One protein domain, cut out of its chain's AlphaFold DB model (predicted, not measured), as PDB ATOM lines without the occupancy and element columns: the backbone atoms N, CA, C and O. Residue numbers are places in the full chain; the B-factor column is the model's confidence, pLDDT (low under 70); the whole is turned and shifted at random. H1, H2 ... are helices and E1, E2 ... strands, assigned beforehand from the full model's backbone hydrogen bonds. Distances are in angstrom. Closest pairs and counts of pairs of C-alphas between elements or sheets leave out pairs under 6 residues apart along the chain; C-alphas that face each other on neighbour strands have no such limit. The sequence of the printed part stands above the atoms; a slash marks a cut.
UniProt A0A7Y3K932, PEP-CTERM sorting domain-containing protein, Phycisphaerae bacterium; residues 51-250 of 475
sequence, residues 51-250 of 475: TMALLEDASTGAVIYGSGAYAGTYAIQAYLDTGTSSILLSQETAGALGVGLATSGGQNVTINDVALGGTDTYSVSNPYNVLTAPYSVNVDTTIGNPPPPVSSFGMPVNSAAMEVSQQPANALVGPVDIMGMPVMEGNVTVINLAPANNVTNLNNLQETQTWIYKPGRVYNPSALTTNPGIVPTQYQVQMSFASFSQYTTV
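This is residues 51 to 250 of the 475 residues of the protein "PEP-CTERM sorting domain-containing protein" of Phycisphaerae bacterium (UniProt A0A7Y3K932). Little regular structure: two strongly twisted sheets, antiparallel E2-E1-E6-E7 and mixed E3-E8-E5-E4, form the core amid long loops; E10 of hairpin E9-E10 packs on the first, and residues 233 to 241 stick out. The 200 printed residues include two named helices and twelve strands, E1-E3, H1, E4-E8, H2, E9-E12: mostly strand, 71 residues. It is compact, radius of gyration of the C-alphas 17.6 A, spanning 55 by 42 by 37 A.

Find C-alpha 51 at (-36.776, 62.169, 10.088); there E1, residues 51-57, begins its 19.8 A. Its sheet adds E2, 76-80, E6, 128-133, E7, 155-160. The other has E3, 87-89, E8, 163-165, E5, 118-124, E4, 110-115. Then find H1, 91-97, H2, 181-184, E9, 188-192, E10, 209-213, E11, 235-238, and E12, 240-242, ending at (-36.461, 81.104, -3.403).

Look within hydrogen-bond range at N 54 and O 131, 2.9 A, of E1 and E6, and N 89 and O 163, 2.8 A, of parallel E3 and E8. H2 is on the first sheet, H1 on the second; H1's O i to N i+4 pairs are within range. E3, H1, E4 form a split strand-helix-strand unit, crossover right-handed.

The printed part has no cut; link E6 to E7 is long; residue 201 is under 70 in pLDDT.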
ATOM      1  N   THR A  51     -36.603  61.712   8.706       97.31
ATOM      2  CA  THR A  51     -36.776  62.169  10.088       97.31
ATOM      3  C   THR A  51     -37.914  61.395  10.739       97.31
ATOM      4  O   THR A  51     -38.803  60.880  10.061       97.31
ATOM      5  N   MET A  52     -37.935  61.375  12.070       97.50
ATOM      6  CA  MET A  52     -39.162  61.069  12.797       97.50
ATOM      7  C   MET A  52     -39.883  62.377  13.118       97.50
ATOM      8  O   MET A  52     -39.241  63.373  13.459       97.50
ATOM      9  N   ALA A  53     -41.207  62.372  13.056       97.81
ATOM     10  CA  ALA A  53     -42.058  63.467  13.496       97.81
ATOM     11  C   ALA A  53     -43.216  62.959  14.363       97.81
ATOM     12  O   ALA A  53     -43.551  61.779  14.345       97.81
ATOM     13  N   LEU A  54     -43.817  63.845  15.145       97.75
ATOM     14  CA  LEU A  54     -45.124  63.630  15.755       97.75
ATOM     15  C   LEU A  54     -45.934  64.919  15.681       97.75
ATOM     16  O   LEU A  54     -45.378  66.006  15.491       97.75
ATOM     17  N   LEU A  55     -47.244  64.785  15.856       98.31
ATOM     18  CA  LEU A  55     -48.168  65.910  15.890       98.31
ATOM     19  C   LEU A  55     -48.679  66.121  17.312       98.31
ATOM     20  O   LEU A  55     -49.065  65.168  17.991       98.31
ATOM     21  N   GLU A  56     -48.749  67.379  17.728       98.06
ATOM     22  CA  GLU A  56     -49.538  67.810  18.875       98.06
ATOM     23  C   GLU A  56     -50.661  68.735  18.411       98.06
ATOM     24  O   GLU A  56     -50.482  69.570  17.520       98.06
ATOM     25  N   ASP A  57     -51.824  68.625  19.047       96.44
ATOM     26  CA  ASP A  57     -52.898  69.597  18.872       96.44
ATOM     27  C   ASP A  57     -52.391  70.996  19.264       96.44
ATOM     28  O   ASP A  57     -51.965  71.221  20.399       96.44
ATOM     29  N   ALA A  58     -52.447  71.951  18.331       94.00
ATOM     30  CA  ALA A  58     -51.859  73.275  18.539       94.00
ATOM     31  C   ALA A  58     -52.507  74.063  19.696       94.00
ATOM     32  O   ALA A  58     -51.889  74.982  20.231       94.00
ATOM     33  N   SER A  59     -53.741  73.722  20.093       93.94
ATOM     34  CA  SER A  59     -54.477  74.423  21.151       93.94
ATOM     35  C   SER A  59     -54.211  73.867  22.550       93.94
ATOM     36  O   SER A  59     -54.260  74.612  23.531       93.94
ATOM     37  N   THR A  60     -53.914  72.571  22.654       96.06
ATOM     38  CA  THR A  60     -53.760  71.863  23.934       96.06
ATOM     39  C   THR A  60     -52.342  71.361  24.196       96.06
ATOM     40  O   THR A  60     -52.013  71.094  25.352       96.06
ATOM     41  N   GLY A  61     -51.509  71.220  23.160       95.50
ATOM     42  CA  GLY A  61     -50.204  70.554  23.236       95.50
ATOM     43  C   GLY A  61     -50.305  69.041  23.461       95.50
ATOM     44  O   GLY A  61     -49.334  68.409  23.861       95.50
ATOM     45  N   ALA A  62     -51.488  68.445  23.278       96.75
ATOM     46  CA  ALA A  62     -51.669  67.009  23.439       96.75
ATOM     47  C   ALA A  62     -51.161  66.259  22.202       96.75
ATOM     48  O   ALA A  62     -51.566  66.577  21.083       96.75
ATOM     49  N   VAL A  63     -50.329  65.235  22.412       97.25
ATOM     50  CA  VAL A  63     -49.869  64.334  21.343       97.25
ATOM     51  C   VAL A  63     -51.064  63.647  20.686       97.25
ATOM     52  O   VAL A  63     -51.937  63.100  21.366       97.25
ATOM     53  N   ILE A  64     -51.074  63.657  19.357       96.94
ATOM     54  CA  ILE A  64     -52.054  62.949  18.545       96.94
ATOM     55  C   ILE A  64     -51.638  61.482  18.435       96.94
ATOM     56  O   ILE A  64     -50.534  61.164  17.994       96.94
ATOM     57  N   TYR A  65     -52.540  60.588  18.832       95.94
ATOM     58  CA  TYR A  65     -52.356  59.147  18.700       95.94
ATOM     59  C   TYR A  65     -53.272  58.590  17.618       95.94
ATOM     60  O   TYR A  65     -54.433  58.989  17.504       95.94
ATOM     61  N   GLY A  66     -52.756  57.615  16.876       92.00
ATOM     62  CA  GLY A  66     -53.514  56.856  15.903       92.00
ATOM     63  C   GLY A  66     -54.696  56.127  16.536       92.00
ATOM     64  O   GLY A  66     -54.727  55.839  17.739       92.00
ATOM     65  N   SER A  67     -55.688  55.819  15.707       88.00
ATOM     66  CA  SER A  67     -56.907  55.117  16.112       88.00
ATOM     67  C   SER A  67     -57.079  53.785  15.371       88.00
ATOM     68  O   SER A  67     -56.425  53.510  14.365       88.00
ATOM     69  N   GLY A  68     -57.954  52.911  15.881       86.00
ATOM     70  CA  GLY A  68     -58.265  51.630  15.239       86.00
ATOM     71  C   GLY A  68     -57.048  50.708  15.118       86.00
ATOM     72  O   GLY A  68     -56.432  50.363  16.123       86.00
ATOM     73  N   ALA A  69     -56.707  50.303  13.891       76.94
ATOM     74  CA  ALA A  69     -55.535  49.463  13.619       76.94
ATOM     75  C   ALA A  69     -54.197  50.158  13.943       76.94
ATOM     76  O   ALA A  69     -53.193  49.481  14.135       76.94
ATOM     77  N   TYR A  70     -54.208  51.486  14.061       82.00
ATOM     78  CA  TYR A  70     -53.061  52.319  14.416       82.00
ATOM     79  C   TYR A  70     -53.121  52.787  15.880       82.00
ATOM     80  O   TYR A  70     -52.442  53.733  16.267       82.00
ATOM     81  N   ALA A  71     -53.960  52.161  16.716       83.81
ATOM     82  CA  ALA A  71     -54.107  52.550  18.113       83.81
ATOM     83  C   ALA A  71     -52.759  52.541  18.853       83.81
ATOM     84  O   ALA A  71     -52.100  51.507  18.966       83.81
ATOM     85  N   GLY A  72     -52.378  53.701  19.391       83.88
ATOM     86  CA  GLY A  72     -51.140  53.880  20.151       83.88
ATOM     87  C   GLY A  72     -49.907  54.240  19.316       83.88
ATOM     88  O   GLY A  72     -48.857  54.499  19.907       83.88
ATOM     89  N   THR A  73     -50.010  54.315  17.983       89.56
ATOM     90  CA  THR A  73     -48.966  54.940  17.158       89.56
ATOM     91  C   THR A  73     -49.074  56.464  17.251       89.56
ATOM     92  O   THR A  73     -50.131  57.001  17.562       89.56
ATOM     93  N   TYR A  74     -47.968  57.170  17.049       94.38
ATOM     94  CA  TYR A  74     -47.901  58.642  17.106       94.38
ATOM     95  C   TYR A  74     -46.761  59.185  16.246       94.38
ATOM     96  O   TYR A  74     -46.818  60.315  15.772       94.38
ATOM     97  N   ALA A  75     -45.714  58.377  16.076       95.38
ATOM     98  CA  ALA A  75     -44.577  58.725  15.257       95.38
ATOM     99  C   ALA A  75     -44.907  58.557  13.771       95.38
ATOM    100  O   ALA A  75     -45.479  57.549  13.359       95.38
ATOM    101  N   ILE A  76     -44.494  59.552  13.005       96.00
ATOM    102  CA  ILE A  76     -44.521  59.621  11.553       96.00
ATOM    103  C   ILE A  76     -43.068  59.498  11.109       96.00
ATOM    104  O   ILE A  76     -42.222  60.270  11.559       96.00
ATOM    105  N   GLN A  77     -42.769  58.526  10.259       95.88
ATOM    106  CA  GLN A  77     -41.498  58.478   9.549       95.88
ATOM    107  C   GLN A  77     -41.690  59.208   8.227       95.88
ATOM    108  O   GLN A  77     -42.632  58.910   7.499       95.88
ATOM    109  N   ALA A  78     -40.843  60.190   7.948       96.88
ATOM    110  CA  ALA A  78     -41.001  61.067   6.796       96.88
ATOM    111  C   ALA A  78     -39.653  61.368   6.147       96.88
ATOM    112  O   ALA A  78     -38.624  61.365   6.825       96.88
ATOM    113  N   TYR A  79     -39.661  61.683   4.857       97.56
ATOM    114  CA  TYR A  79     -38.478  62.209   4.182       97.56
ATOM    115  C   TYR A  79     -38.221  63.656   4.608       97.56
ATOM    116  O   TYR A  79     -39.156  64.438   4.790       97.56
ATOM    117  N   LEU A  80     -36.950  64.011   4.781       97.75
ATOM    118  CA  LEU A  80     -36.512  65.397   4.866       97.75
ATOM    119  C   LEU A  80     -36.242  65.887   3.457       97.75
ATOM    120  O   LEU A  80     -35.340  65.388   2.786       97.75
ATOM    121  N   ASP A  81     -37.009  66.874   3.027       97.88
ATOM    122  CA  ASP A  81     -37.060  67.285   1.631       97.88
ATOM    123  C   ASP A  81     -36.896  68.801   1.521       97.88
ATOM    124  O   ASP A  81     -37.775  69.583   1.885       97.88
ATOM    125  N   THR A  82     -35.740  69.236   1.037       98.31
ATOM    126  CA  THR A  82     -35.481  70.653   0.780       98.31
ATOM    127  C   THR A  82     -36.136  71.167  -0.506       98.31
ATOM    128  O   THR A  82     -36.264  72.383  -0.654       98.31
ATOM    129  N   GLY A  83     -36.584  70.293  -1.411       97.06
ATOM    130  CA  GLY A  83     -37.376  70.629  -2.596       97.06
ATOM    131  C   GLY A  83     -38.851  70.915  -2.293       97.06
ATOM    132  O   GLY A  83     -39.469  71.748  -2.960       97.06
ATOM    133  N   THR A  84     -39.394  70.340  -1.219       97.25
ATOM    134  CA  THR A  84     -40.766  70.607  -0.755       97.25
ATOM    135  C   THR A  84     -40.841  71.867   0.119       97.25
ATOM    136  O   THR A  84     -40.199  71.983   1.167       97.25
ATOM    137  N   SER A  85     -41.656  72.841  -0.306       97.69
ATOM    138  CA  SER A  85     -41.809  74.134   0.385       97.69
ATOM    139  C   SER A  85     -42.627  74.057   1.682       97.69
ATOM    140  O   SER A  85     -42.508  74.945   2.524       97.69
ATOM    141  N   SER A  86     -43.433  73.007   1.862       97.88
ATOM    142  CA  SER A  86     -44.383  72.822   2.964       97.88
ATOM    143  C   SER A  86     -44.113  71.536   3.769       97.88
ATOM    144  O   SER A  86     -43.017  70.979   3.746       97.88
ATOM    145  N   ILE A  87     -45.096  71.078   4.548       98.44
ATOM    146  CA  ILE A  87     -45.115  69.744   5.164       98.44
ATOM    147  C   ILE A  87     -46.264  68.982   4.513       98.44
ATOM    148  O   ILE A  87     -47.385  69.494   4.509       98.44
ATOM    149  N   LEU A  88     -46.004  67.770   4.021       97.94
ATOM    150  CA  LEU A  88     -46.995  66.924   3.361       97.94
ATOM    151  C   LEU A  88     -47.214  65.638   4.155       97.94
ATOM    152  O   LEU A  88     -46.269  64.924   4.482       97.94
ATOM    153  N   LEU A  89     -48.477  65.317   4.409       98.12
ATOM    154  CA  LEU A  89     -48.892  64.011   4.901       98.12
ATOM    155  C   LEU A  89     -49.613  63.237   3.802       98.12
ATOM    156  O   LEU A  89     -50.483  63.761   3.099       98.12
ATOM    157  N   SER A  90     -49.309  61.953   3.710       96.88
ATOM    158  CA  SER A  90     -50.116  60.987   2.981       96.88
ATOM    159  C   SER A  90     -51.544  60.938   3.537       96.88
ATOM    160  O   SER A  90     -51.809  61.245   4.709       96.88
ATOM    161  N   GLN A  91     -52.489  60.523   2.692       96.31
ATOM    162  CA  GLN A  91     -53.881  60.342   3.104       96.31
ATOM    163  C   GLN A  91     -53.990  59.294   4.221       96.31
ATOM    164  O   GLN A  91     -54.796  59.433   5.144       96.31
ATOM    165  N   GLU A  92     -53.171  58.248   4.138       95.19
ATOM    166  CA  GLU A  92     -53.104  57.137   5.076       95.19
ATOM    167  C   GLU A  92     -52.640  57.601   6.453       95.19
ATOM    168  O   GLU A  92     -53.335  57.343   7.436       95.19
ATOM    169  N   THR A  93     -51.520  58.326   6.529       96.00
ATOM    170  CA  THR A  93     -50.994  58.856   7.793       96.00
ATOM    171  C   THR A  93     -51.966  59.859   8.405       96.00
ATOM    172  O   THR A  93     -52.314  59.749   9.586       96.00
ATOM    173  N   ALA A  94     -52.492  60.792   7.604       96.94
ATOM    174  CA  ALA A  94     -53.472  61.767   8.073       96.94
ATOM    175  C   ALA A  94     -54.752  61.092   8.597       96.94
ATOM    176  O   ALA A  94     -55.245  61.434   9.674       96.94
ATOM    177  N   GLY A  95     -55.271  60.096   7.875       96.25
ATOM    178  CA  GLY A  95     -56.448  59.327   8.273       96.25
ATOM    179  C   GLY A  95     -56.213  58.482   9.528       96.25
ATOM    180  O   GLY A  95     -57.061  58.464  10.420       96.25
ATOM    181  N   ALA A  96     -55.053  57.827   9.631       95.12
ATOM    182  CA  ALA A  96     -54.674  57.004  10.778       95.12
ATOM    183  C   ALA A  96     -54.611  57.817  12.078       95.12
ATOM    184  O   ALA A  96     -55.113  57.364  13.114       95.12
ATOM    185  N   LEU A  97     -54.037  59.022  12.005       96.31
ATOM    186  CA  LEU A  97     -53.896  59.958  13.123       96.31
ATOM    187  C   LEU A  97     -55.147  60.817  13.366       96.31
ATOM    188  O   LEU A  97     -55.211  61.534  14.358       96.31
ATOM    189  N   GLY A  98     -56.153  60.754  12.489       96.00
ATOM    190  CA  GLY A  98     -57.356  61.579  12.610       96.00
ATOM    191  C   GLY A  98     -57.082  63.073  12.426       96.00
ATOM    192  O   GLY A  98     -57.725  63.900  13.073       96.00
ATOM    193  N   VAL A  99     -56.128  63.425  11.557       97.06
ATOM    194  CA  VAL A  99     -55.783  64.812  11.234       97.06
ATOM    195  C   VAL A  99     -57.008  65.514  10.650       97.06
ATOM    196  O   VAL A  99     -57.460  65.226   9.543       97.06
ATOM    197  N   GLY A 100     -57.562  66.457  11.411       97.50
ATOM    198  CA  GLY A 100     -58.661  67.304  10.960       97.50
ATOM    199  C   GLY A 100     -58.241  68.210   9.801       97.50
ATOM    200  O   GLY A 100     -57.155  68.790   9.830       97.50
ATOM    201  N   LEU A 101     -59.125  68.349   8.811       98.38
ATOM    202  CA  LEU A 101     -58.948  69.233   7.659       98.38
ATOM    203  C   LEU A 101     -59.527  70.622   7.940       98.38
ATOM    204  O   LEU A 101     -60.596  70.749   8.547       98.38
ATOM    205  N   ALA A 102     -58.833  71.656   7.476       98.31
ATOM    206  CA  ALA A 102     -59.266  73.035   7.607       98.31
ATOM    207  C   ALA A 102     -60.508  73.304   6.749       98.31
ATOM    208  O   ALA A 102     -60.651  72.810   5.627       98.31
ATOM    209  N   THR A 103     -61.404  74.143   7.272       98.19
ATOM    210  CA  THR A 103     -62.576  74.631   6.538       98.19
ATOM    211  C   THR A 103     -62.677  76.150   6.630       98.19
ATOM    212  O   THR A 103     -62.324  76.751   7.643       98.19
ATOM    213  N   SER A 104     -63.178  76.786   5.573       97.88
ATOM    214  CA  SER A 104     -63.456  78.223   5.520       97.88
ATOM    215  C   SER A 104     -64.791  78.450   4.824       97.88
ATOM    216  O   SER A 104     -65.040  77.917   3.745       97.88
ATOM    217  N   GLY A 105     -65.706  79.179   5.469       96.56
ATOM    218  CA  GLY A 105     -67.058  79.391   4.934       96.56
ATOM    219  C   GLY A 105     -67.853  78.096   4.697       96.56
ATOM    220  O   GLY A 105     -68.724  78.068   3.831       96.56
ATOM    221  N   GLY A 106     -67.545  77.020   5.431       96.44
ATOM    222  CA  GLY A 106     -68.167  75.701   5.265       96.44
ATOM    223  C   GLY A 106     -67.627  74.866   4.098       96.44
ATOM    224  O   GLY A 106     -68.171  73.798   3.831       96.44
ATOM    225  N   GLN A 107     -66.578  75.324   3.409       98.00
ATOM    226  CA  GLN A 107     -65.875  74.571   2.366       98.00
ATOM    227  C   GLN A 107     -64.526  74.079   2.889       98.00
ATOM    228  O   GLN A 107     -63.885  74.779   3.674       98.00
ATOM    229  N   ASN A 108     -64.091  72.899   2.447       98.12
ATOM    230  CA  ASN A 108     -62.740  72.415   2.729       98.12
ATOM    231  C   ASN A 108     -61.715  73.347   2.091       98.12
ATOM    232  O   ASN A 108     -61.913  73.809   0.966       98.12
ATOM    233  N   VAL A 109     -60.629  73.597   2.813       98.69
ATOM    234  CA  VAL A 109     -59.501  74.351   2.282       98.69
ATOM    235  C   VAL A 109     -58.605  73.405   1.491       98.69
ATOM    236  O   VAL A 109     -58.199  72.356   1.994       98.69
ATOM    237  N   THR A 110     -58.297  73.776   0.255       98.56
ATOM    238  CA  THR A 110     -57.356  73.068  -0.613       98.56
ATOM    239  C   THR A 110     -56.274  74.013  -1.103       98.56
ATOM    240  O   THR A 110     -56.488  75.225  -1.189       98.56
ATOM    241  N   ILE A 111     -55.128  73.455  -1.470       98.31
ATOM    242  CA  ILE A 111     -54.044  74.167  -2.135       98.31
ATOM    243  C   ILE A 111     -53.680  73.456  -3.434       98.31
ATOM    244  O   ILE A 111     -53.628  72.232  -3.480       98.31
ATOM    245  N   ASN A 112     -53.461  74.235  -4.486       97.38
ATOM    246  CA  ASN A 112     -52.786  73.787  -5.691       97.38
ATOM    247  C   ASN A 112     -51.308  74.132  -5.539       97.38
ATOM    248  O   ASN A 112     -50.990  75.325  -5.519       97.38
ATOM    249  N   ASP A 113     -50.457  73.120  -5.408       95.69
ATOM    250  CA  ASP A 113     -49.004  73.274  -5.307       95.69
ATOM    251  C   ASP A 113     -48.307  72.639  -6.518       95.69
ATOM    252  O   ASP A 113     -48.910  71.885  -7.289       95.69
ATOM    253  N   VAL A 114     -47.051  73.010  -6.738       91.88
ATOM    254  CA  VAL A 114     -46.240  72.514  -7.843       91.88
ATOM    255  C   VAL A 114     -45.552  71.218  -7.435       91.88
ATOM    256  O   VAL A 114     -44.832  71.164  -6.445       91.88
ATOM    257  N   ALA A 115     -45.740  70.189  -8.248       88.88
ATOM    258  CA  ALA A 115     -45.125  68.885  -8.103       88.88
ATOM    259  C   ALA A 115     -44.444  68.473  -9.416       88.88
ATOM    260  O   ALA A 115     -44.561  69.121 -10.463       88.88
ATOM    261  N   LEU A 116     -43.725  67.351  -9.381       85.44
ATOM    262  CA  LEU A 116     -43.187  66.769 -10.601       85.44
ATOM    263  C   LEU A 116     -44.334  66.398 -11.557       85.44
ATOM    264  O   LEU A 116     -45.227  65.633 -11.201       85.44
ATOM    265  N   GLY A 117     -44.285  66.917 -12.783       83.19
ATOM    266  CA  GLY A 117     -45.327  66.700 -13.789       83.19
ATOM    267  C   GLY A 117     -46.428  67.767 -13.817       83.19
ATOM    268  O   GLY A 117     -47.306  67.685 -14.677       83.19
ATOM    269  N   GLY A 118     -46.369  68.793 -12.958       88.19
ATOM    270  CA  GLY A 118     -47.244  69.962 -13.044       88.19
ATOM    271  C   GLY A 118     -47.786  70.426 -11.697       88.19
ATOM    272  O   GLY A 118     -47.047  70.589 -10.737       88.19
ATOM    273  N   THR A 119     -49.081  70.719 -11.649       91.69
ATOM    274  CA  THR A 119     -49.763  71.189 -10.439       91.69
ATOM    275  C   THR A 119     -50.649  70.084  -9.892       91.69
ATOM    276  O   THR A 119     -51.468  69.550 -10.638       91.69
ATOM    277  N   ASP A 120     -50.544  69.826  -8.591       93.88
ATOM    278  CA  ASP A 120     -51.392  68.889  -7.862       93.88
ATOM    279  C   ASP A 120     -52.217  69.603  -6.789       93.88
ATOM    280  O   ASP A 120     -51.869  70.688  -6.318       93.88
ATOM    281  N   THR A 121     -53.353  69.004  -6.425       96.19
ATOM    282  CA  THR A 121     -54.263  69.550  -5.412       96.19
ATOM    283  C   THR A 121     -54.197  68.749  -4.116       96.19
ATOM    284  O   THR A 121     -54.501  67.554  -4.084       96.19
ATOM    285  N   TYR A 122     -53.922  69.449  -3.022       97.94
ATOM    286  CA  TYR A 122     -53.861  68.907  -1.670       97.94
ATOM    287  C   TYR A 122     -54.968  69.498  -0.799       97.94
ATOM    288  O   TYR A 122     -55.441  70.616  -1.021       97.94
ATOM    289  N   SER A 123     -55.404  68.750   0.213       98.50
ATOM    290  CA  SER A 123     -56.198  69.332   1.302       98.50
ATOM    291  C   SER A 123     -55.274  70.047   2.281       98.50
ATOM    292  O   SER A 123     -54.117  69.667   2.419       98.50
ATOM    293  N   VAL A 124     -55.785  71.046   2.994       98.62
ATOM    294  CA  VAL A 124     -55.039  71.724   4.064       98.62
ATOM    295  C   VAL A 124     -55.548  71.233   5.415       98.62
ATOM    296  O   VAL A 124     -56.758  71.179   5.646       98.62
ATOM    297  N   SER A 125     -54.646  70.843   6.311       98.69
ATOM    298  CA  SER A 125     -54.997  70.428   7.671       98.69
ATOM    299  C   SER A 125     -55.312  71.622   8.582       98.69
ATOM    300  O   SER A 125     -54.951  72.767   8.305       98.69
ATOM    301  N   ASN A 126     -55.987  71.366   9.706       98.19
ATOM    302  CA  ASN A 126     -55.966  72.289  10.845       98.19
ATOM    303  C   ASN A 126     -54.510  72.512  11.309       98.19
ATOM    304  O   ASN A 126     -53.664  71.662  11.054       98.19
ATOM    305  N   PRO A 127     -54.185  73.612  12.005       97.75
ATOM    306  CA  PRO A 127     -52.830  73.813  12.509       97.75
ATOM    307  C   PRO A 127     -52.483  72.826  13.640       97.75
ATOM    308  O   PRO A 127     -53.261  72.659  14.581       97.75
ATOM    309  N   TYR A 128     -51.283  72.243  13.581       98.31
ATOM    310  CA  TYR A 128     -50.693  71.377  14.614       98.31
ATOM    311  C   TYR A 128     -49.313  71.898  15.024       98.31
ATOM    312  O   TYR A 128     -48.668  72.618  14.265       98.31
ATOM    313  N   ASN A 129     -48.827  71.527  16.208       98.31
ATOM    314  CA  ASN A 129     -47.387  71.606  16.448       98.31
ATOM    315  C   ASN A 129     -46.755  70.338  15.874       98.31
ATOM    316  O   ASN A 129     -47.154  69.230  16.229       98.31
ATOM    317  N   VAL A 130     -45.783  70.506  14.985       98.31
ATOM    318  CA  VAL A 130     -45.015  69.401  14.407       98.31
ATOM    319  C   VAL A 130     -43.691  69.343  15.143       98.31
ATOM    320  O   VAL A 130     -42.938  70.312  15.131       98.31
ATOM    321  N   LEU A 131     -43.409  68.237  15.818       98.12
ATOM    322  CA  LEU A 131     -42.153  68.059  16.536       98.12
ATOM    323  C   LEU A 131     -41.343  66.996  15.815       98.12
ATOM    324  O   LEU A 131     -41.876  65.927  15.531       98.12
ATOM    325  N   THR A 132     -40.065  67.258  15.552       97.69
ATOM    326  CA  THR A 132     -39.166  66.271  14.940       97.69
ATOM    327  C   THR A 132     -38.209  65.653  15.957       97.69
ATOM    328  O   THR A 132     -37.861  66.259  16.982       97.69
ATOM    329  N   ALA A 133     -37.793  64.420  15.675       97.00
ATOM    330  CA  ALA A 133     -36.752  63.694  16.388       97.00
ATOM    331  C   ALA A 133     -35.731  63.118  15.390       97.00
ATOM    332  O   ALA A 133     -36.061  62.924  14.218       97.00
ATOM    333  N   PRO A 134     -34.502  62.817  15.848       95.69
ATOM    334  CA  PRO A 134     -33.492  62.187  15.008       95.69
ATOM    335  C   PRO A 134     -33.969  60.882  14.374       95.69
ATOM    336  O   PRO A 134     -34.718  60.125  14.998       95.69
ATOM    337  N   TYR A 135     -33.453  60.593  13.185       95.31
ATOM    338  CA  TYR A 135     -33.677  59.328  12.500       95.31
ATOM    339  C   TYR A 135     -32.421  58.453  12.488       95.31
ATOM    340  O   TYR A 135     -31.290  58.937  12.392       95.31
ATOM    341  N   SER A 136     -32.633  57.144  12.621       89.69
ATOM    342  CA  SER A 136     -31.628  56.099  12.430       89.69
ATOM    343  C   SER A 136     -32.326  54.755  12.229       89.69
ATOM    344  O   SER A 136     -33.431  54.577  12.737       89.69
ATOM    345  N   VAL A 137     -31.616  53.769  11.680       81.31
ATOM    346  CA  VAL A 137     -32.113  52.386  11.534       81.31
ATOM    347  C   VAL A 137     -32.736  51.791  12.807       81.31
ATOM    348  O   VAL A 137     -33.663  50.998  12.737       81.31
ATOM    349  N   ASN A 138     -32.288  52.188  14.005       79.75
ATOM    350  CA  ASN A 138     -32.827  51.659  15.269       79.75
ATOM    351  C   ASN A 138     -34.249  52.142  15.594       79.75
ATOM    352  O   ASN A 138     -34.859  51.631  16.531       79.75
ATOM    353  N   VAL A 139     -34.734  53.161  14.888       81.19
ATOM    354  CA  VAL A 139     -36.080  53.725  15.039       81.19
ATOM    355  C   VAL A 139     -36.873  53.668  13.736       81.19
ATOM    356  O   VAL A 139     -37.956  54.243  13.670       81.19
ATOM    357  N   ASP A 140     -36.350  52.969  12.725       82.56
ATOM    358  CA  ASP A 140     -37.045  52.733  11.467       82.56
ATOM    359  C   ASP A 140     -38.259  51.826  11.696       82.56
ATOM    360  O   ASP A 140     -38.164  50.631  12.004       82.56
ATOM    361  N   THR A 141     -39.430  52.432  11.572       76.38
ATOM    362  CA  THR A 141     -40.696  51.750  11.820       76.38
ATOM    363  C   THR A 141     -41.089  50.842  10.661       76.38
ATOM    364  O   THR A 141     -41.860  49.903  10.871       76.38
ATOM    365  N   THR A 142     -40.523  51.047   9.465       71.56
ATOM    366  CA  THR A 142     -40.842  50.249   8.273       71.56
ATOM    367  C   THR A 142     -40.304  48.821   8.375       71.56
ATOM    368  O   THR A 142     -40.977  47.878   7.957       71.56
ATOM    369  N   ILE A 143     -39.161  48.629   9.045       70.19
ATOM    370  CA  ILE A 143     -38.618  47.306   9.392       70.19
ATOM    371  C   ILE A 143     -39.069  46.801  10.775       70.19
ATOM    372  O   ILE A 143     -38.579  45.778  11.258       70.19
ATOM    373  N   GLY A 144     -40.029  47.484  11.408       76.56
ATOM    374  CA  GLY A 144     -40.686  47.042  12.639       76.56
ATOM    375  C   GLY A 144     -39.979  47.423  13.942       76.56
ATOM    376  O   GLY A 144     -40.301  46.845  14.987       76.56
ATOM    377  N   ASN A 145     -39.039  48.377  13.924       80.12
ATOM    378  CA  ASN A 145     -38.462  48.898  15.163       80.12
ATOM    379  C   ASN A 145     -39.450  49.817  15.899       80.12
ATOM    380  O   ASN A 145     -40.326  50.430  15.283       80.12
ATOM    381  N   PRO A 146     -39.352  49.915  17.239       86.19
ATOM    382  CA  PRO A 146     -40.212  50.812  17.991       86.19
ATOM    383  C   PRO A 146     -39.883  52.276  17.661       86.19
ATOM    384  O   PRO A 146     -38.705  52.625  17.539       86.19
ATOM    385  N   PRO A 147     -40.895  53.158  17.599       89.81
ATOM    386  CA  PRO A 147     -40.647  54.583  17.447       89.81
ATOM    387  C   PRO A 147     -39.863  55.133  18.652       89.81
ATOM    388  O   PRO A 147     -39.941  54.574  19.757       89.81
ATOM    389  N   PRO A 148     -39.135  56.253  18.486       91.06
ATOM    390  CA  PRO A 148     -38.441  56.882  19.601       91.06
ATOM    391  C   PRO A 148     -39.464  57.375  20.632       91.06
ATOM    392  O   PRO A 148     -40.570  57.738  20.245       91.06
ATOM    393  N   PRO A 149     -39.130  57.435  21.934       93.38
ATOM    394  CA  PRO A 149     -40.061  57.943  22.938       93.38
ATOM    395  C   PRO A 149     -40.437  59.404  22.653       93.38
ATOM    396  O   PRO A 149     -39.590  60.175  22.207       93.38
ATOM    397  N   VAL A 150     -41.664  59.814  23.002       94.81
ATOM    398  CA  VAL A 150     -42.178  61.197  22.839       94.81
ATOM    399  C   VAL A 150     -41.187  62.268  23.330       94.81
ATOM    400  O   VAL A 150     -41.035  63.307  22.702       94.81
ATOM    401  N   SER A 151     -40.436  62.005  24.404       95.31
ATOM    402  CA  SER A 151     -39.424  62.933  24.938       95.31
ATOM    403  C   SER A 151     -38.250  63.234  23.995       95.31
ATOM    404  O   SER A 151     -37.481  64.153  24.264       95.31
ATOM    405  N   SER A 152     -38.058  62.437  22.943       94.56
ATOM    406  CA  SER A 152     -37.019  62.647  21.929       94.56
ATOM    407  C   SER A 152     -37.423  63.667  20.863       94.56
ATOM    408  O   SER A 152     -36.554  64.137  20.129       94.56
ATOM    409  N   PHE A 153     -38.708  64.018  20.773       96.50
ATOM    410  CA  PHE A 153     -39.230  64.995  19.825       96.50
ATOM    411  C   PHE A 153     -39.102  66.387  20.439       96.50
ATOM    412  O   PHE A 153     -39.850  66.761  21.337       96.50
ATOM    413  N   GLY A 154     -38.074  67.123  20.018       92.62
ATOM    414  CA  GLY A 154     -37.627  68.336  20.713       92.62
ATOM    415  C   GLY A 154     -37.510  69.577  19.837       92.62
ATOM    416  O   GLY A 154     -37.140  70.637  20.342       92.62
ATOM    417  N   MET A 155     -37.794  69.455  18.541       92.94
ATOM    418  CA  MET A 155     -37.649  70.529  17.562       92.94
ATOM    419  C   MET A 155     -39.032  70.906  17.013       92.94
ATOM    420  O   MET A 155     -39.469  70.310  16.031       92.94
ATOM    421  N   PRO A 156     -39.753  71.835  17.674       93.75
ATOM    422  CA  PRO A 156     -41.116  72.177  17.295       93.75
ATOM    423  C   PRO A 156     -41.168  73.188  16.143       93.75
ATOM    424  O   PRO A 156     -40.469  74.207  16.161       93.75
ATOM    425  N   VAL A 157     -42.091  72.949  15.218       94.75
ATOM    426  CA  VAL A 157     -42.709  73.930  14.323       94.75
ATOM    427  C   VAL A 157     -44.119  74.173  14.849       94.75
ATOM    428  O   VAL A 157     -44.950  73.266  14.871       94.75
ATOM    429  N   ASN A 158     -44.386  75.380  15.344       94.56
ATOM    430  CA  ASN A 158     -45.632  75.661  16.054       94.56
ATOM    431  C   ASN A 158     -46.749  76.071  15.092       94.56
ATOM    432  O   ASN A 158     -46.538  76.928  14.237       94.56
ATOM    433  N   SER A 159     -47.958  75.547  15.320       94.69
ATOM    434  CA  SER A 159     -49.173  75.921  14.574       94.69
ATOM    435  C   SER A 159     -49.042  75.814  13.045       94.69
ATOM    436  O   SER A 159     -49.551  76.661  12.311       94.69
ATOM    437  N   ALA A 160     -48.373  74.773  12.556       96.12
ATOM    438  CA  ALA A 160     -48.256  74.484  11.137       96.12
ATOM    439  C   ALA A 160     -49.541  73.833  10.611       96.12
ATOM    440  O   ALA A 160     -49.916  72.736  11.031       96.12
ATOM    441  N   ALA A 161     -50.212  74.509   9.679       97.94
ATOM    442  CA  ALA A 161     -51.119  73.839   8.756       97.94
ATOM    443  C   ALA A 161     -50.277  73.113   7.698       97.94
ATOM    444  O   ALA A 161     -49.275  73.652   7.226       97.94
ATOM    445  N   MET A 162     -50.671  71.895   7.355       98.50
ATOM    446  CA  MET A 162     -49.927  70.987   6.482       98.50
ATOM    447  C   MET A 162     -50.758  70.654   5.249       98.50
ATOM    448  O   MET A 162     -51.986  70.774   5.258       98.50
ATOM    449  N   GLU A 163     -50.088  70.197   4.207       98.44
ATOM    450  CA  GLU A 163     -50.724  69.573   3.060       98.44
ATOM    451  C   GLU A 163     -51.076  68.126   3.382       98.44
ATOM    452  O   GLU A 163     -50.360  67.425   4.098       98.44
ATOM    453  N   VAL A 164     -52.211  67.673   2.860       98.31
ATOM    454  CA  VAL A 164     -52.667  66.290   2.968       98.31
ATOM    455  C   VAL A 164     -53.020  65.797   1.577       98.31
ATOM    456  O   VAL A 164     -53.911  66.362   0.924       98.31
ATOM    457  N   SER A 165     -52.344  64.735   1.133       96.88
ATOM    458  CA  SER A 165     -52.648  64.079  -0.138       96.88
ATOM    459  C   SER A 165     -54.126  63.697  -0.204       96.88
ATOM    460  O   SER A 165     -54.703  63.155   0.742       96.88
ATOM    461  N   GLN A 166     -54.757  64.000  -1.337       95.38
ATOM    462  CA  GLN A 166     -56.133  63.584  -1.618       95.38
ATOM    463  C   GLN A 166     -56.202  62.215  -2.291       95.38
ATOM    464  O   GLN A 166     -57.278  61.618  -2.346       95.38
ATOM    465  N   GLN A 167     -55.071  61.745  -2.819       92.56
ATOM    466  CA  GLN A 167     -54.975  60.467  -3.499       92.56
ATOM    467  C   GLN A 167     -54.420  59.409  -2.547       92.56
ATOM    468  O   GLN A 167     -53.519  59.715  -1.756       92.56
ATOM    469  N   PRO A 168     -54.923  58.168  -2.641       92.19
ATOM    470  CA  PRO A 168     -54.325  57.059  -1.925       92.19
ATOM    471  C   PRO A 168     -52.894  56.838  -2.415       92.19
ATOM    472  O   PRO A 168     -52.566  57.079  -3.582       92.19
ATOM    473  N   ALA A 169     -52.064  56.327  -1.517       90.19
ATOM    474  CA  ALA A 169     -50.708  55.919  -1.803       90.19
ATOM    475  C   ALA A 169     -50.625  54.984  -3.017       90.19
ATOM    476  O   ALA A 169     -51.428  54.059  -3.194       90.19
ATOM    477  N   ASN A 170     -49.589  55.177  -3.835       87.75
ATOM    478  CA  ASN A 170     -49.249  54.216  -4.872       87.75
ATOM    479  C   ASN A 170     -48.869  52.880  -4.210       87.75
ATOM    480  O   ASN A 170     -48.045  52.853  -3.305       87.75
ATOM    481  N   ALA A 171     -49.425  51.761  -4.677       85.50
ATOM    482  CA  ALA A 171     -49.184  50.451  -4.066       85.50
ATOM    483  C   ALA A 171     -47.711  49.995  -4.095       85.50
ATOM    484  O   ALA A 171     -47.325  49.161  -3.281       85.50
ATOM    485  N   LEU A 172     -46.910  50.501  -5.040       81.38
ATOM    486  CA  LEU A 172     -45.483  50.202  -5.157       81.38
ATOM    487  C   LEU A 172     -44.634  51.061  -4.214       81.38
ATOM    488  O   LEU A 172     -43.683  50.552  -3.634       81.38
ATOM    489  N   VAL A 173     -44.968  52.348  -4.087       84.88
ATOM    490  CA  VAL A 173     -44.185  53.320  -3.300       84.88
ATOM    491  C   VAL A 173     -44.613  53.325  -1.831       84.88
ATOM    492  O   VAL A 173     -43.788  53.516  -0.944       84.88
ATOM    493  N   GLY A 174     -45.890  53.063  -1.560       89.44
ATOM    494  CA  GLY A 174     -46.486  53.241  -0.244       89.44
ATOM    495  C   GLY A 174     -46.831  54.705   0.054       89.44
ATOM    496  O   GLY A 174     -46.715  55.569  -0.823       89.44
ATOM    497  N   PRO A 175     -47.354  54.982   1.262       92.19
ATOM    498  CA  PRO A 175     -47.621  56.342   1.707       92.19
ATOM    499  C   PRO A 175     -46.312  57.123   1.810       92.19
ATOM    500  O   PRO A 175     -45.321  56.621   2.335       92.19
ATOM    501  N   VAL A 176     -46.327  58.354   1.307       93.94
ATOM    502  CA  VAL A 176     -45.184  59.266   1.369       93.94
ATOM    503  C   VAL A 176     -45.555  60.434   2.268       93.94
ATOM    504  O   VAL A 176     -46.483  61.184   1.970       93.94
ATOM    505  N   ASP A 177     -44.822  60.566   3.369       97.06
ATOM    506  CA  ASP A 177     -44.877  61.719   4.261       97.06
ATOM    507  C   ASP A 177     -43.581  62.525   4.095       97.06
ATOM    508  O   ASP A 177     -42.486  61.958   4.011       97.06
ATOM    509  N   ILE A 178     -43.700  63.851   4.044       97.81
ATOM    510  CA  ILE A 178     -42.591  64.768   3.782       97.81
ATOM    511  C   ILE A 178     -42.560  65.858   4.846       97.81
ATOM    512  O   ILE A 178     -43.533  66.574   5.076       97.81
ATOM    513  N   MET A 179     -41.396  66.018   5.464       98.44
ATOM    514  CA  MET A 179     -41.077  67.115   6.365       98.44
ATOM    515  C   MET A 179     -40.171  68.087   5.613       98.44
ATOM    516  O   MET A 179     -38.947  67.934   5.609       98.44
ATOM    517  N   GLY A 180     -40.791  69.051   4.930       98.06
ATOM    518  CA  GLY A 180     -40.076  69.966   4.049       98.06
ATOM    519  C   GLY A 180     -39.426  71.148   4.762       98.06
ATOM    520  O   GLY A 180     -39.135  71.114   5.964       98.06
ATOM    521  N   MET A 181     -39.216  72.237   4.025       98.50
ATOM    522  CA  MET A 181     -38.500  73.420   4.518       98.50
ATOM    523  C   MET A 181     -38.963  73.980   5.878       98.50
ATOM    524  O   MET A 181     -38.078  74.328   6.669       98.50
ATOM    525  N   PRO A 182     -40.261  73.990   6.253       98.44
ATOM    526  CA  PRO A 182     -40.692  74.526   7.545       98.44
ATOM    527  C   PRO A 182     -40.046  73.864   8.773       98.44
ATOM    528  O   PRO A 182     -39.837  74.529   9.787       98.44
ATOM    529  N   VAL A 183     -39.685  72.571   8.720       98.44
ATOM    530  CA  VAL A 183     -38.998  71.917   9.858       98.44
ATOM    531  C   VAL A 183     -37.505  72.252   9.921       98.44
ATOM    532  O   VAL A 183     -36.870  72.121  10.972       98.44
ATOM    533  N   MET A 184     -36.935  72.700   8.804       98.56
ATOM    534  CA  MET A 184     -35.527  73.068   8.671       98.56
ATOM    535  C   MET A 184     -35.296  74.574   8.846       98.56
ATOM    536  O   MET A 184     -34.166  74.980   9.131       98.56
ATOM    537  N   GLU A 185     -36.347  75.396   8.760       98.00
ATOM    538  CA  GLU A 185     -36.279  76.842   8.965       98.00
ATOM    539  C   GLU A 185     -35.631  77.194  10.314       98.00
ATOM    540  O   GLU A 185     -36.025  76.731  11.393       98.00
ATOM    541  N   GLY A 186     -34.594  78.032  10.271       98.00
ATOM    542  CA  GLY A 186     -33.899  78.483  11.470       98.00
ATOM    543  C   GLY A 186     -33.004  77.421  12.124       98.00
ATOM    544  O   GLY A 186     -32.506  77.660  13.230       98.00
ATOM    545  N   ASN A 187     -32.812  76.256  11.497       98.50
ATOM    546  CA  ASN A 187     -32.107  75.107  12.062       98.50
ATOM    547  C   ASN A 187     -30.920  74.657  11.191       98.50
ATOM    548  O   ASN A 187     -30.731  75.092  10.060       98.50
ATOM    549  N   VAL A 188     -30.105  73.764  11.753       98.62
ATOM    550  CA  VAL A 188     -29.041  73.051  11.043       98.62
ATOM    551  C   VAL A 188     -29.399  71.573  10.992       98.62
ATOM    552  O   VAL A 188     -29.449  70.916  12.037       98.62
ATOM    553  N   THR A 189     -29.619  71.053   9.789       98.69
ATOM    554  CA  THR A 189     -29.807  69.619   9.551       98.69
ATOM    555  C   THR A 189     -28.438  68.969   9.375       98.69
ATOM    556  O   THR A 189     -27.612  69.444   8.600       98.69
ATOM    557  N   VAL A 190     -28.169  67.901  10.115       98.50
ATOM    558  CA  VAL A 190     -26.917  67.137  10.093       98.50
ATOM    559  C   VAL A 190     -27.235  65.732   9.615       98.50
ATOM    560  O   VAL A 190     -28.100  65.083  10.195       98.50
ATOM    561  N   ILE A 191     -26.530  65.266   8.588       98.25
ATOM    562  CA  ILE A 191     -26.763  63.976   7.936       98.25
ATOM    563  C   ILE A 191     -25.462  63.170   7.982       98.25
ATOM    564  O   ILE A 191     -24.411  63.632   7.528       98.25
ATOM    565  N   ASN A 192     -25.528  61.982   8.579       96.75
ATOM    566  CA  ASN A 192     -24.442  61.011   8.632       96.75
ATOM    567  C   ASN A 192     -24.602  60.009   7.493       96.75
ATOM    568  O   ASN A 192     -25.490  59.157   7.522       96.75
ATOM    569  N   LEU A 193     -23.681  60.093   6.546       94.50
ATOM    570  CA  LEU A 193     -23.653  59.300   5.321       94.50
ATOM    571  C   LEU A 193     -22.772  58.049   5.475       94.50
ATOM    572  O   LEU A 193     -22.792  57.130   4.659       94.50
ATOM    573  N   ALA A 194     -21.964  57.992   6.541       88.19
ATOM    574  CA  ALA A 194     -21.016  56.906   6.764       88.19
ATOM    575  C   ALA A 194     -21.659  55.508   6.899       88.19
ATOM    576  O   ALA A 194     -21.053  54.559   6.397       88.19
ATOM    577  N   PRO A 195     -22.833  55.324   7.541       79.25
ATOM    578  CA  PRO A 195     -23.501  54.023   7.599       79.25
ATOM    579  C   PRO A 195     -23.856  53.478   6.209       79.25
ATOM    580  O   PRO A 195     -23.603  52.304   5.922       79.25
ATOM    581  N   ALA A 196     -24.341  54.351   5.325       76.00
ATOM    582  CA  ALA A 196     -24.758  54.001   3.973       76.00
ATOM    583  C   ALA A 196     -23.575  53.566   3.080       76.00
ATOM    584  O   ALA A 196     -23.745  52.829   2.112       76.00
ATOM    585  N   ASN A 197     -22.335  53.904   3.456       78.69
ATOM    586  CA  ASN A 197     -21.128  53.507   2.722       78.69
ATOM    587  C   ASN A 197     -20.753  52.018   2.822       78.69
ATOM    588  O   ASN A 197     -19.802  51.589   2.160       78.69
ATOM    589  N   ASN A 198     -21.463  51.193   3.601       79.06
ATOM    590  CA  ASN A 198     -21.241  49.744   3.596       79.06
ATOM    591  C   ASN A 198     -21.898  49.060   2.378       79.06
ATOM    592  O   ASN A 198     -22.795  48.231   2.506       79.06
ATOM    593  N   VAL A 199     -21.394  49.370   1.184       78.62
ATOM    594  CA  VAL A 199     -21.934  48.935  -0.120       78.62
ATOM    595  C   VAL A 199     -21.649  47.468  -0.481       78.62
ATOM    596  O   VAL A 199     -21.730  47.071  -1.639       78.62
ATOM    597  N   THR A 200     -21.291  46.625   0.491       76.06
ATOM    598  CA  THR A 200     -20.937  45.217   0.229       76.06
ATOM    599  C   THR A 200     -22.146  44.339  -0.106       76.06
ATOM    600  O   THR A 200     -21.980  43.263  -0.678       76.06
ATOM    601  N   ASN A 201     -23.357  44.782   0.240       68.88
ATOM    602  CA  ASN A 201     -24.614  44.104  -0.060       68.88
ATOM    603  C   ASN A 201     -25.759  45.126  -0.015       68.88
ATOM    604  O   ASN A 201     -25.965  45.742   1.028       68.88
ATOM    605  N   LEU A 202     -26.527  45.248  -1.104       73.50
ATOM    606  CA  LEU A 202     -27.725  46.100  -1.172       73.50
ATOM    607  C   LEU A 202     -28.716  45.797  -0.037       73.50
ATOM    608  O   LEU A 202     -29.309  46.708   0.520       73.50
ATOM    609  N   ASN A 203     -28.824  44.530   0.377       75.19
ATOM    610  CA  ASN A 203     -29.707  44.115   1.473       75.19
ATOM    611  C   ASN A 203     -29.200  44.518   2.872       75.19
ATOM    612  O   ASN A 203     -29.894  44.287   3.855       75.19
ATOM    613  N   ASN A 204     -27.977  45.045   2.975       73.44
ATOM    614  CA  ASN A 204     -27.353  45.471   4.230       73.44
ATOM    615  C   ASN A 204     -26.973  46.958   4.208       73.44
ATOM    616  O   ASN A 204     -26.169  47.384   5.046       73.44
ATOM    617  N   LEU A 205     -27.488  47.728   3.245       78.06
ATOM    618  CA  LEU A 205     -27.343  49.173   3.280       78.06
ATOM    619  C   LEU A 205     -27.961  49.678   4.581       78.06
ATOM    620  O   LEU A 205     -29.106  49.371   4.898       78.06
ATOM    621  N   GLN A 206     -27.150  50.370   5.376       84.31
ATOM    622  CA  GLN A 206     -27.658  51.049   6.556       84.31
ATOM    623  C   GLN A 206     -28.158  52.411   6.123       84.31
ATOM    624  O   GLN A 206     -27.449  53.125   5.416       84.31
ATOM    625  N   GLU A 207     -29.348  52.756   6.584       88.00
ATOM    626  CA  GLU A 207     -29.952  54.044   6.297       88.00
ATOM    627  C   GLU A 207     -29.106  55.183   6.862       88.00
ATOM    628  O   GLU A 207     -28.388  55.066   7.872       88.00
ATOM    629  N   THR A 208     -29.228  56.311   6.188       93.00
ATOM    630  CA  THR A 208     -28.684  57.592   6.599       93.00
ATOM    631  C   THR A 208     -29.257  57.983   7.954       93.00
ATOM    632  O   THR A 208     -30.403  57.697   8.300       93.00
ATOM    633  N   GLN A 209     -28.433  58.617   8.785       95.56
ATOM    634  CA  GLN A 209     -28.890  59.107  10.087       95.56
ATOM    635  C   GLN A 209     -28.974  60.618  10.043       95.56
ATOM    636  O   GLN A 209     -28.064  61.272   9.529       95.56
ATOM    637  N   THR A 210     -30.025  61.180  10.625       97.62
ATOM    638  CA  THR A 210     -30.282  62.615  10.540       97.62
ATOM    639  C   THR A 210     -30.589  63.211  11.905       97.62
ATOM    640  O   THR A 210     -31.149  62.573  12.801       97.62
ATOM    641  N   TRP A 211     -30.218  64.477  12.065       97.94
ATOM    642  CA  TRP A 211     -30.540  65.282  13.232       97.94
ATOM    643  C   TRP A 211     -30.848  66.707  12.796       97.94
ATOM    644  O   TRP A 211     -30.162  67.252  11.938       97.94
ATOM    645  N   ILE A 212     -31.810  67.344  13.457       98.06
ATOM    646  CA  ILE A 212     -32.086  68.772  13.298       98.06
ATOM    647  C   ILE A 212     -31.700  69.461  14.606       98.06
ATOM    648  O   ILE A 212     -32.159  69.083  15.685       98.06
ATOM    649  N   TYR A 213     -30.835  70.468  14.527       98.19
ATOM    650  CA  TYR A 213     -30.353  71.209  15.689       98.19
ATOM    651  C   TYR A 213     -30.615  72.701  15.561       98.19
ATOM    652  O   TYR A 213     -30.565  73.271  14.475       98.19
ATOM    653  N   LYS A 214     -30.786  73.372  16.701       97.94
ATOM    654  CA  LYS A 214     -30.638  74.828  16.742       97.94
ATOM    655  C   LYS A 214     -29.180  75.221  16.446       97.94
ATOM    656  O   LYS A 214     -28.265  74.506  16.880       97.94
ATOM    657  N   PRO A 215     -28.948  76.363  15.772       98.06
ATOM    658  CA  PRO A 215     -27.606  76.884  15.545       98.06
ATOM    659  C   PRO A 215     -26.789  76.967  16.840       98.06
ATOM    660  O   PRO A 215     -27.310  77.281  17.911       98.06
ATOM    661  N   GLY A 216     -25.493  76.670  16.744       97.38
ATOM    662  CA  GLY A 216     -24.570  76.691  17.885       97.38
ATOM    663  C   GLY A 216     -24.535  75.409  18.728       97.38
ATOM    664  O   GLY A 216     -23.782  75.348  19.701       97.38
ATOM    665  N   ARG A 217     -25.292  74.362  18.370       97.81
ATOM    666  CA  ARG A 217     -25.158  73.039  18.998       97.81
ATOM    667  C   ARG A 217     -23.726  72.508  18.846       97.81
ATOM    668  O   ARG A 217     -23.263  72.241  17.742       97.81
ATOM    669  N   VAL A 218     -23.051  72.310  19.976       98.00
ATOM    670  CA  VAL A 218     -21.647  71.873  20.032       98.00
ATOM    671  C   VAL A 218     -21.470  70.476  19.436       98.00
ATOM    672  O   VAL A 218     -22.208  69.555  19.790       98.00
ATOM    673  N   TYR A 219     -20.457  70.323  18.581       98.06
ATOM    674  CA  TYR A 219     -20.014  69.031  18.062       98.06
ATOM    675  C   TYR A 219     -19.578  68.088  19.191       98.06
ATOM    676  O   TYR A 219     -18.753  68.445  20.035       98.06
ATOM    677  N   ASN A 220     -20.092  66.863  19.175       97.50
ATOM    678  CA  ASN A 220     -19.774  65.813  20.126       97.50
ATOM    679  C   ASN A 220     -19.197  64.574  19.410       97.50
ATOM    680  O   ASN A 220     -19.936  63.638  19.090       97.50
ATOM    681  N   PRO A 221     -17.865  64.499  19.234       95.69
ATOM    682  CA  PRO A 221     -17.223  63.366  18.569       95.69
ATOM    683  C   PRO A 221     -17.332  62.043  19.346       95.69
ATOM    684  O   PRO A 221     -16.996  60.995  18.807       95.69
ATOM    685  N   SER A 222     -17.776  62.065  20.609       96.38
ATOM    686  CA  SER A 222     -17.970  60.847  21.411       96.38
ATOM    687  C   SER A 222     -19.347  60.197  21.226       96.38
ATOM    688  O   SER A 222     -19.562  59.091  21.715       96.38
ATOM    689  N   ALA A 223     -20.270  60.860  20.519       95.00
ATOM    690  CA  ALA A 223     -21.660  60.431  20.358       95.00
ATOM    691  C   ALA A 223     -22.130  60.495  18.893       95.00
ATOM    692  O   ALA A 223     -23.259  60.896  18.616       95.00
ATOM    693  N   LEU A 224     -21.263  60.104  17.953       92.44
ATOM    694  CA  LEU A 224     -21.494  60.269  16.511       92.44
ATOM    695  C   LEU A 224     -22.781  59.618  15.989       92.44
ATOM    696  O   LEU A 224     -23.355  60.107  15.029       92.44
ATOM    697  N   THR A 225     -23.243  58.538  16.615       90.12
ATOM    698  CA  THR A 225     -24.421  57.776  16.166       90.12
ATOM    699  C   THR A 225     -25.691  58.079  16.957       90.12
ATOM    700  O   THR A 225     -26.729  57.484  16.692       90.12
ATOM    701  N   THR A 226     -25.630  58.959  17.958       92.00
ATOM    702  CA  THR A 226     -26.780  59.246  18.835       92.00
ATOM    703  C   THR A 226     -27.072  60.734  18.950       92.00
ATOM    704  O   THR A 226     -28.231  61.136  18.930       92.00
ATOM    705  N   ASN A 227     -26.038  61.565  19.059       95.19
ATOM    706  CA  ASN A 227     -26.145  63.016  19.178       95.19
ATOM    707  C   ASN A 227     -24.792  63.646  18.800       95.19
ATOM    708  O   ASN A 227     -24.053  64.094  19.687       95.19
ATOM    709  N   PRO A 228     -24.439  63.661  17.502       97.19
ATOM    710  CA  PRO A 228     -23.172  64.213  17.031       97.19
ATOM    711  C   PRO A 228     -23.060  65.725  17.258       97.19
ATOM    712  O   PRO A 228     -21.955  66.255  17.231       97.19
ATOM    713  N   GLY A 229     -24.168  66.440  17.483       97.88
ATOM    714  CA  GLY A 229     -24.190  67.900  17.374       97.88
ATOM    715  C   GLY A 229     -23.927  68.372  15.939       97.88
ATOM    716  O   GLY A 229     -24.036  67.586  15.002       97.88
ATOM    717  N   ILE A 230     -23.587  69.652  15.752       98.31
ATOM    718  CA  ILE A 230     -23.267  70.188  14.419       98.31
ATOM    719  C   ILE A 230     -21.826  69.822  14.070       98.31
ATOM    720  O   ILE A 230     -20.886  70.315  14.694       98.31
ATOM    721  N   VAL A 231     -21.655  68.943  13.084       97.12
ATOM    722  CA  VAL A 231     -20.342  68.446  12.658       97.12
ATOM    723  C   VAL A 231     -19.610  69.524  11.846       97.12
ATOM    724  O   VAL A 231     -20.181  70.051  10.892       97.12
ATOM    725  N   PRO A 232     -18.349  69.864  12.174       96.69
ATOM    726  CA  PRO A 232     -17.547  70.754  11.343       96.69
ATOM    727  C   PRO A 232     -17.296  70.138   9.966       96.69
ATOM    728  O   PRO A 232     -16.871  68.986   9.866       96.69
ATOM    729  N   THR A 233     -17.510  70.925   8.918       96.69
ATOM    730  CA  THR A 233     -17.342  70.503   7.526       96.69
ATOM    731  C   THR A 233     -16.133  71.167   6.876       96.69
ATOM    732  O   THR A 233     -15.695  72.246   7.279       96.69
ATOM    733  N   GLN A 234     -15.530  70.479   5.906       95.69
ATOM    734  CA  GLN A 234     -14.296  70.919   5.241       95.69
ATOM    735  C   GLN A 234     -14.583  71.873   4.082       95.69
ATOM    736  O   GLN A 234     -13.819  72.807   3.829       95.69
ATOM    737  N   TYR A 235     -15.689  71.621   3.390       97.06
ATOM    738  CA  TYR A 235     -16.130  72.367   2.226       97.06
ATOM    739  C   TYR A 235     -17.516  72.914   2.506       97.06
ATOM    740  O   TYR A 235     -18.348  72.209   3.070       97.06
ATOM    741  N   GLN A 236     -17.761  74.161   2.126       98.19
ATOM    742  CA  GLN A 236     -19.081  74.764   2.250       98.19
ATOM    743  C   GLN A 236     -19.477  75.378   0.915       98.19
ATOM    744  O   GLN A 236     -18.707  76.141   0.334       98.19
ATOM    745  N   VAL A 237     -20.663  75.048   0.430       98.38
ATOM    746  CA  VAL A 237     -21.265  75.636  -0.765       98.38
ATOM    747  C   VAL A 237     -22.288  76.669  -0.307       98.38
ATOM    748  O   VAL A 237     -23.128  76.382   0.544       98.38
ATOM    749  N   GLN A 238     -22.178  77.890  -0.829       98.56
ATOM    750  CA  GLN A 238     -23.143  78.950  -0.547       98.56
ATOM    751  C   GLN A 238     -24.422  78.699  -1.344       98.56
ATOM    752  O   GLN A 238     -24.357  78.394  -2.533       98.56
ATOM    753  N   MET A 239     -25.566  78.890  -0.697       98.62
ATOM    754  CA  MET A 239     -26.889  78.767  -1.299       98.62
ATOM    755  C   MET A 239     -27.645  80.091  -1.235       98.62
ATOM    756  O   MET A 239     -27.414  80.920  -0.347       98.62
ATOM    757  N   SER A 240     -28.544  80.279  -2.197       98.44
ATOM    758  CA  SER A 240     -29.629  81.257  -2.138       98.44
ATOM    759  C   SER A 240     -30.930  80.554  -1.741       98.44
ATOM    760  O   SER A 240     -30.957  79.337  -1.590       98.44
ATOM    761  N   PHE A 241     -32.010  81.313  -1.555       98.44
ATOM    762  CA  PHE A 241     -33.326  80.765  -1.232       98.44
ATOM    763  C   PHE A 241     -34.389  81.411  -2.102       98.44
ATOM    764  O   PHE A 241     -34.339  82.630  -2.305       98.44
ATOM    765  N   ALA A 242     -35.352  80.629  -2.586       98.12
ATOM    766  CA  ALA A 242     -36.461  81.104  -3.403       98.12
ATOM    767  C   ALA A 242     -37.795  80.549  -2.888       98.12
ATOM    768  O   ALA A 242     -37.912  79.362  -2.616       98.12
ATOM    769  N   SER A 243     -38.804  81.412  -2.735       97.44
ATOM    770  CA  SER A 243     -40.138  80.994  -2.285       97.44
ATOM    771  C   SER A 243     -41.030  80.673  -3.476       97.44
ATOM    772  O   SER A 243     -41.184  81.504  -4.377       97.44
ATOM    773  N   PHE A 244     -41.666  79.502  -3.443       96.88
ATOM    774  CA  PHE A 244     -42.630  79.092  -4.462       96.88
ATOM    775  C   PHE A 244     -44.070  79.515  -4.162       96.88
ATOM    776  O   PHE A 244     -44.946  79.303  -4.993       96.88
ATOM    777  N   SER A 245     -44.318  80.208  -3.049       96.44
ATOM    778  CA  SER A 245     -45.675  80.560  -2.601       96.44
ATOM    779  C   SER A 245     -46.508  81.308  -3.649       96.44
ATOM    780  O   SER A 245     -47.705  81.054  -3.784       96.44
ATOM    781  N   GLN A 246     -45.885  82.159  -4.473       96.50
ATOM    782  CA  GLN A 246     -46.563  82.867  -5.572       96.50
ATOM    783  C   GLN A 246     -47.018  81.971  -6.741       96.50
ATOM    784  O   GLN A 246     -47.722  82.452  -7.629       96.50
ATOM    785  N   TYR A 247     -46.582  80.712  -6.779       97.06
ATOM    786  CA  TYR A 247     -46.971  79.702  -7.766       97.06
ATOM    787  C   TYR A 247     -48.047  78.751  -7.233       97.06
ATOM    788  O   TYR A 247     -48.473  77.853  -7.949       97.06
ATOM    789  N   THR A 248     -48.527  78.983  -6.009       97.25
ATOM    790  CA  THR A 248     -49.578  78.177  -5.383       97.25
ATOM    791  C   THR A 248     -50.924  78.898  -5.390       97.25
ATOM    792  O   THR A 248     -51.000  80.121  -5.540       97.25
ATOM    793  N   THR A 249     -52.027  78.157  -5.251       97.88
ATOM    794  CA  THR A 249     -53.372  78.744  -5.089       97.88
ATOM    795  C   THR A 249     -54.137  78.071  -3.967       97.88
ATOM    796  O   THR A 249     -54.376  76.870  -4.029       97.88
ATOM    797  N   VAL A 250     -54.614  78.850  -2.996       98.38
ATOM    798  CA  VAL A 250     -55.488  78.361  -1.918       98.38
ATOM    799  C   VAL A 250     -56.956  78.601  -2.271       98.38
ATOM    800  O   VAL A 250     -57.333  79.685  -2.721       98.38
TER     801      VAL A 250